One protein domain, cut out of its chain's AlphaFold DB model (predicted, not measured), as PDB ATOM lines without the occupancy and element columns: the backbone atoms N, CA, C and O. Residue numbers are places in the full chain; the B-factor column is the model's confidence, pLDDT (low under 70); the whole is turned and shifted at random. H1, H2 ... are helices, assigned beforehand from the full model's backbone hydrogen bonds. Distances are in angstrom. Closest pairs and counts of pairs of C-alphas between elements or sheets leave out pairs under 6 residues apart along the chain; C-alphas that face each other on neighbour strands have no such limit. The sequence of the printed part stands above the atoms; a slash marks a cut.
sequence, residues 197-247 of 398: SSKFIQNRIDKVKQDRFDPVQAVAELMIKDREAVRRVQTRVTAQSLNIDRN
ATOM      1  N   SER A 197      37.118  55.866  -0.971       68.38
ATOM      2  CA  SER A 197      36.266  55.149  -1.916       68.38
ATOM      3  C   SER A 197      35.658  53.916  -1.247       68.38
ATOM      4  O   SER A 197      36.332  53.167  -0.537       68.38
ATOM      5  N   SER A 198      34.375  53.671  -1.513       72.06
ATOM      6  CA  SER A 198      33.646  52.517  -0.969       72.06
ATOM      7  C   SER A 198      34.345  51.186  -1.266       72.06
ATOM      8  O   SER A 198      34.302  50.287  -0.435       72.06
ATOM      9  N   LYS A 199      35.036  51.066  -2.410       72.31
ATOM     10  CA  LYS A 199      35.818  49.871  -2.769       72.31
ATOM     11  C   LYS A 199      37.057  49.691  -1.888       72.31
ATOM     12  O   LYS A 199      37.383  48.567  -1.531       72.31
ATOM     13  N   PHE A 200      37.727  50.778  -1.498       75.69
ATOM     14  CA  PHE A 200      38.860  50.716  -0.573       75.69
ATOM     15  C   PHE A 200      38.420  50.303   0.835       75.69
ATOM     16  O   PHE A 200      39.052  49.452   1.458       75.69
ATOM     17  N   ILE A 201      37.304  50.860   1.317       73.88
ATOM     18  CA  ILE A 201      36.726  50.496   2.618       73.88
ATOM     19  C   ILE A 201      36.281  49.030   2.607       73.88
ATOM     20  O   ILE A 201      36.611  48.293   3.533       73.88
ATOM     21  N   GLN A 202      35.617  48.586   1.538       75.25
ATOM     22  CA  GLN A 202      35.182  47.199   1.386       75.25
ATOM     23  C   GLN A 202      36.371  46.230   1.350       75.25
ATOM     24  O   GLN A 202      36.396  45.281   2.124       75.25
ATOM     25  N   ASN A 203      37.415  46.531   0.573       79.12
ATOM     26  CA  ASN A 203      38.645  45.735   0.565       79.12
ATOM     27  C   ASN A 203      39.325  45.697   1.939       79.12
ATOM     28  O   ASN A 203      39.914  44.685   2.303       79.12
ATOM     29  N   ARG A 204      39.250  46.779   2.724       75.06
ATOM     30  CA  ARG A 204      39.796  46.806   4.085       75.06
ATOM     31  C   ARG A 204      38.973  45.949   5.045       75.06
ATOM     32  O   ARG A 204      39.560  45.231   5.844       75.06
ATOM     33  N   ILE A 205      37.646  45.990   4.950       75.00
ATOM     34  CA  ILE A 205      36.750  45.119   5.721       75.00
ATOM     35  C   ILE A 205      36.994  43.656   5.350       75.00
ATOM     36  O   ILE A 205      37.116  42.815   6.234       75.00
ATOM     37  N   ASP A 206      37.112  43.350   4.063       75.25
ATOM     38  CA  ASP A 206      37.326  41.985   3.595       75.25
ATOM     39  C   ASP A 206      38.733  41.479   3.942       75.25
ATOM     40  O   ASP A 206      38.884  40.314   4.301       75.25
ATOM     41  N   LYS A 207      39.735  42.366   3.995       73.81
ATOM     42  CA  LYS A 207      41.061  42.053   4.542       73.81
ATOM     43  C   LYS A 207      41.019  41.773   6.048       73.81
ATOM     44  O   LYS A 207      41.605  40.795   6.483       73.81
ATOM     45  N   VAL A 208      40.265  42.546   6.834       69.50
ATOM     46  CA  VAL A 208      40.051  42.271   8.274       69.50
ATOM     47  C   VAL A 208      39.269  40.968   8.494       69.50
ATOM     48  O   VAL A 208      39.515  40.251   9.457       69.50
ATOM     49  N   LYS A 209      38.340  40.624   7.594       64.31
ATOM     50  CA  LYS A 209      37.630  39.336   7.617       64.31
ATOM     51  C   LYS A 209      38.505  38.156   7.189       64.31
ATOM     52  O   LYS A 209      38.163  37.030   7.543       64.31
ATOM     53  N   GLN A 210      39.551  38.384   6.392       63.53
ATOM     54  CA  GLN A 210      40.551  37.375   6.023       63.53
ATOM     55  C   GLN A 210      41.599  37.203   7.123       63.53
ATOM     56  O   GLN A 210      41.921  36.068   7.462       63.53
ATOM     57  N   ASP A 211      42.019  38.300   7.758       64.06
ATOM     58  CA  ASP A 211      42.787  38.324   9.007       64.06
ATOM     59  C   ASP A 211      41.893  37.922  10.192       64.06
ATOM     60  O   ASP A 211      41.899  38.599  11.221       64.06
ATOM     61  N   ARG A 212      41.077  36.858  10.047       64.50
ATOM     62  CA  ARG A 212      40.239  36.319  11.125       64.50
ATOM     63  C   ARG A 212      41.131  36.173  12.339       64.50
ATOM     64  O   ARG A 212      41.964  35.275  12.393       64.50
ATOM     65  N   PHE A 213      40.974  37.099  13.276       65.75
ATOM     66  CA  PHE A 213      41.676  37.055  14.535       65.75
ATOM     67  C   PHE A 213      41.203  35.776  15.200       65.75
ATOM     68  O   PHE A 213      40.062  35.712  15.651       65.75
ATOM     69  N   ASP A 214      42.035  34.740  15.160       74.19
ATOM     70  CA  ASP A 214      41.776  33.518  15.888       74.19
ATOM     71  C   ASP A 214      42.164  33.799  17.342       74.19
ATOM     72  O   ASP A 214      43.358  33.876  17.663       74.19
ATOM     73  N   PRO A 215      41.178  34.008  18.232       68.25
ATOM     74  CA  PRO A 215      41.472  34.323  19.617       68.25
ATOM     75  C   PRO A 215      42.221  33.173  20.294       68.25
ATOM     76  O   PRO A 215      43.008  33.424  21.204       68.25
ATOM     77  N   VAL A 216      42.025  31.929  19.845       72.31
ATOM     78  CA  VAL A 216      42.686  30.750  20.410       72.31
ATOM     79  C   VAL A 216      44.160  30.755  20.027       72.31
ATOM     80  O   VAL A 216      45.016  30.624  20.903       72.31
ATOM     81  N   GLN A 217      44.474  30.995  18.751       78.69
ATOM     82  CA  GLN A 217      45.856  31.105  18.291       78.69
ATOM     83  C   GLN A 217      46.566  32.326  18.892       78.69
ATOM     84  O   GLN A 217      47.706  32.211  19.338       78.69
ATOM     85  N   ALA A 218      45.894  33.475  18.991       74.00
ATOM     86  CA  ALA A 218      46.464  34.680  19.595       74.00
ATOM     87  C   ALA A 218      46.776  34.489  21.089       74.00
ATOM     88  O   ALA A 218      47.823  34.925  21.570       74.00
ATOM     89  N   VAL A 219      45.897  33.804  21.831       71.44
ATOM     90  CA  VAL A 219      46.141  33.454  23.237       71.44
ATOM     91  C   VAL A 219      47.246  32.404  23.355       71.44
ATOM     92  O   VAL A 219      48.099  32.545  24.228       71.44
ATOM     93  N   ALA A 220      47.293  31.399  22.478       75.81
ATOM     94  CA  ALA A 220      48.364  30.402  22.462       75.81
ATOM     95  C   ALA A 220      49.734  31.044  22.178       75.81
ATOM     96  O   ALA A 220      50.699  30.799  22.902       75.81
ATOM     97  N   GLU A 221      49.812  31.943  21.196       78.94
ATOM     98  CA  GLU A 221      51.017  32.728  20.932       78.94
ATOM     99  C   GLU A 221      51.399  33.608  22.121       78.94
ATOM    100  O   GLU A 221      52.580  33.707  22.447       78.94
ATOM    101  N   LEU A 222      50.428  34.221  22.800       75.25
ATOM    102  CA  LEU A 222      50.685  35.020  23.995       75.25
ATOM    103  C   LEU A 222      51.168  34.153  25.168       75.25
ATOM    104  O   LEU A 222      52.039  34.578  25.918       75.25
ATOM    105  N   MET A 223      50.665  32.924  25.312       73.56
ATOM    106  CA  MET A 223      51.147  31.966  26.314       73.56
ATOM    107  C   MET A 223      52.592  31.531  26.062       73.56
ATOM    108  O   MET A 223      53.314  31.261  27.024       73.56
ATOM    109  N   ILE A 224      53.008  31.474  24.795       78.56
ATOM    110  CA  ILE A 224      54.380  31.145  24.393       78.56
ATOM    111  C   ILE A 224      55.298  32.369  24.541       78.56
ATOM    112  O   ILE A 224      56.399  32.244  25.071       78.56
ATOM    113  N   LYS A 225      54.845  33.554  24.110       77.25
ATOM    114  CA  LYS A 225      55.634  34.799  24.094       77.25
ATOM    115  C   LYS A 225      55.749  35.460  25.472       77.25
ATOM    116  O   LYS A 225      56.818  35.954  25.811       77.25
ATOM    117  N   ASP A 226      54.677  35.477  26.265       76.44
ATOM    118  CA  ASP A 226      54.637  36.121  27.586       76.44
ATOM    119  C   ASP A 226      53.715  35.369  28.565       76.44
ATOM    120  O   ASP A 226      52.621  35.797  28.959       76.44
ATOM    121  N   ARG A 227      54.204  34.204  28.998       77.62
ATOM    122  CA  ARG A 227      53.533  33.325  29.966       77.62
ATOM    123  C   ARG A 227      53.195  34.029  31.287       77.62
ATOM    124  O   ARG A 227      52.215  33.673  31.947       77.62
ATOM    125  N   GLU A 228      53.998  35.007  31.702       74.75
ATOM    126  CA  GLU A 228      53.798  35.730  32.960       74.75
ATOM    127  C   GLU A 228      52.692  36.780  32.859       74.75
ATOM    128  O   GLU A 228      51.927  36.961  33.812       74.75
ATOM    129  N   ALA A 229      52.561  37.469  31.722       72.94
ATOM    130  CA  ALA A 229      51.415  38.337  31.467       72.94
ATOM    131  C   ALA A 229      50.104  37.546  31.460       72.94
ATOM    132  O   ALA A 229      49.157  37.953  32.139       72.94
ATOM    133  N   VAL A 230      50.068  36.382  30.800       74.31
ATOM    134  CA  VAL A 230      48.873  35.523  30.789       74.31
ATOM    135  C   VAL A 230      48.503  35.077  32.201       74.31
ATOM    136  O   VAL A 230      47.352  35.246  32.604       74.31
ATOM    137  N   ARG A 231      49.470  34.612  33.007       76.06
ATOM    138  CA  ARG A 231      49.208  34.276  34.419       76.06
ATOM    139  C   ARG A 231      48.644  35.465  35.194       76.06
ATOM    140  O   ARG A 231      47.670  35.302  35.918       76.06
ATOM    141  N   ARG A 232      49.206  36.667  35.033       75.19
ATOM    142  CA  ARG A 232      48.730  37.876  35.731       75.19
ATOM    143  C   ARG A 232      47.302  38.259  35.344       75.19
ATOM    144  O   ARG A 232      46.549  38.708  36.209       75.19
ATOM    145  N   VAL A 233      46.941  38.105  34.073       77.00
ATOM    146  CA  VAL A 233      45.577  38.340  33.580       77.00
ATOM    147  C   VAL A 233      44.632  37.283  34.133       77.00
ATOM    148  O   VAL A 233      43.610  37.646  34.708       77.00
ATOM    149  N   GLN A 234      45.005  36.004  34.072       77.81
ATOM    150  CA  GLN A 234      44.208  34.913  34.627       77.81
ATOM    151  C   GLN A 234      43.965  35.107  36.128       77.81
ATOM    152  O   GLN A 234      42.821  35.091  36.565       77.81
ATOM    153  N   THR A 235      45.004  35.413  36.914       70.44
ATOM    154  CA  THR A 235      44.859  35.712  38.348       70.44
ATOM    155  C   THR A 235      43.948  36.913  38.597       70.44
ATOM    156  O   THR A 235      43.190  36.906  39.562       70.44
ATOM    157  N   ARG A 236      43.991  37.945  37.743       70.19
ATOM    158  CA  ARG A 236      43.102  39.108  37.863       70.19
ATOM    159  C   ARG A 236      41.649  38.729  37.591       70.19
ATOM    160  O   ARG A 236      40.794  39.104  38.382       70.19
ATOM    161  N   VAL A 237      41.392  37.991  36.512       74.75
ATOM    162  CA  VAL A 237      40.045  37.533  36.144       74.75
ATOM    163  C   VAL A 237      39.482  36.630  37.237       74.75
ATOM    164  O   VAL A 237      38.367  36.857  37.687       74.75
ATOM    165  N   THR A 238      40.275  35.683  37.744       71.38
ATOM    166  CA  THR A 238      39.866  34.799  38.842       71.38
ATOM    167  C   THR A 238      39.628  35.562  40.150       71.38
ATOM    168  O   THR A 238      38.663  35.285  40.855       71.38
ATOM    169  N   ALA A 239      40.466  36.547  40.487       62.72
ATOM    170  CA  ALA A 239      40.263  37.370  41.682       62.72
ATOM    171  C   ALA A 239      38.989  38.226  41.575       62.72
ATOM    172  O   ALA A 239      38.216  38.296  42.526       62.72
ATOM    173  N   GLN A 240      38.733  38.812  40.398       68.12
ATOM    174  CA  GLN A 240      37.503  39.556  40.116       68.12
ATOM    175  C   GLN A 240      36.265  38.655  40.155       68.12
ATOM    176  O   GLN A 240      35.271  39.037  40.762       68.12
ATOM    177  N   SER A 241      36.319  37.451  39.574       65.62
ATOM    178  CA  SER A 241      35.181  36.519  39.577       65.62
ATOM    179  C   SER A 241      34.864  35.976  40.967       65.62
ATOM    180  O   SER A 241      33.714  35.678  41.265       65.62
ATOM    181  N   LEU A 242      35.881  35.830  41.820       71.19
ATOM    182  CA  LEU A 242      35.707  35.384  43.201       71.19
ATOM    183  C   LEU A 242      35.415  36.541  44.167       71.19
ATOM    184  O   LEU A 242      35.132  36.283  45.333       71.19
ATOM    185  N   ASN A 243      35.468  37.794  43.699       60.00
ATOM    186  CA  ASN A 243      35.357  39.002  44.520       60.00
ATOM    187  C   ASN A 243      36.322  38.992  45.727       60.00
ATOM    188  O   ASN A 243      35.981  39.403  46.835       60.00
ATOM    189  N   ILE A 244      37.524  38.451  45.511       58.53
ATOM    190  CA  ILE A 244      38.586  38.334  46.512       58.53
ATOM    191  C   ILE A 244      39.644  39.385  46.179       58.53
ATOM    192  O   ILE A 244      40.131  39.449  45.047       58.53
ATOM    193  N   ASP A 245      40.024  40.199  47.167       48.12
ATOM    194  CA  ASP A 245      41.056  41.218  46.991       48.12
ATOM    195  C   ASP A 245      42.358  40.588  46.496       48.12
ATOM    196  O   ASP A 245      42.820  39.561  46.999       48.12
ATOM    197  N   ARG A 246      43.007  41.240  45.528       51.47
ATOM    198  CA  ARG A 246      44.212  40.734  44.847       51.47
ATOM    199  C   ARG A 246      45.374  40.403  45.798       51.47
ATOM    200  O   ARG A 246      46.259  39.637  45.434       51.47
ATOM    201  N   ASN A 247      45.339  40.950  47.010       55.25
ATOM    202  CA  ASN A 247      46.336  40.763  48.062       55.25
ATOM    203  C   ASN A 247      46.019  39.578  48.997       55.25
ATOM    204  O   ASN A 247      46.825  39.254  49.860       55.25
TER     205      ASN A 247
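Overview. This is residues 197 to 247 of the 398 residues of the protein "PPP1R35_C domain-containing protein" of Spizellomyces punctatus (strain DAOM BR117) (UniProt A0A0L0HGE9). The model is a drawn-out chain of three helices that makes no packed core: H2 and H3 meet near their neighbouring ends as a V, and H1 sticks out from it as a lone arm on a four-residue link. After H3 a short tail, residues 243 to 247, folds back. The printed part has 51 residues with three named helices, in the order H1, H2, H3 along the chain, and no named strand; the class is all helix. The whole is extended, with a radius of gyration of the C-alphas of 17.6 A, and the C-alphas span 53 by 24 by 13 A, the free arm making much of the length.

Arrangement. Start at the first printed residue and look at residues 197 to 218, which stand free; of these, 198 to 210 belong to H1, residues 198 to 210, and 215 to 218 belong to H2, residues 215 to 225. H1 and H2 are apart, although a tight link of 4 residues joins them. Go on past Asp 226, the one residue of the tight link after H2, and you come to H3, residues 227 to 242. H2 and H3 are close but not clearly touching, with 2 pairs of C-alphas within 8 A. Their closest C-alphas are those of Met 223 and Val 230, 6.2 A apart. Their lines stand at a steep tilt of 56 degrees, and they run opposite ways. H1 and H3 are apart. In the backbones of H1, H2 and H3, every O i to N i+4 pair is within hydrogen-bond range.

Along the chain. Find C-alpha 198 at (33.646, 52.517, -0.969), where H1 begins; from there its 13 residues run 18.1 A to C-alpha 210. Next find C-alpha 215 at (41.472, 34.323, 19.617), where H2 begins; its 11 residues run 14.9 A to C-alpha 225. H3, the longest helix with 16 residues, runs 22.3 A from C-alpha 227 to C-alpha 242 at (35.707, 35.384, 43.201).

Size, cuts and confidence. The two C-alphas farthest apart are those of Ser 197 and Asn 247, the first and last printed residues, at 53.0 A. The printed part has no cut, and neither of its two links between helices is long. Look in the B-factor column for the model's own confidence: the mean pLDDT of the printed part is 70.9. It is under 70 in 16 residues, namely residue 197, residues 208 to 213, residue 215, residues 239 to 241 and residues 243 to 247.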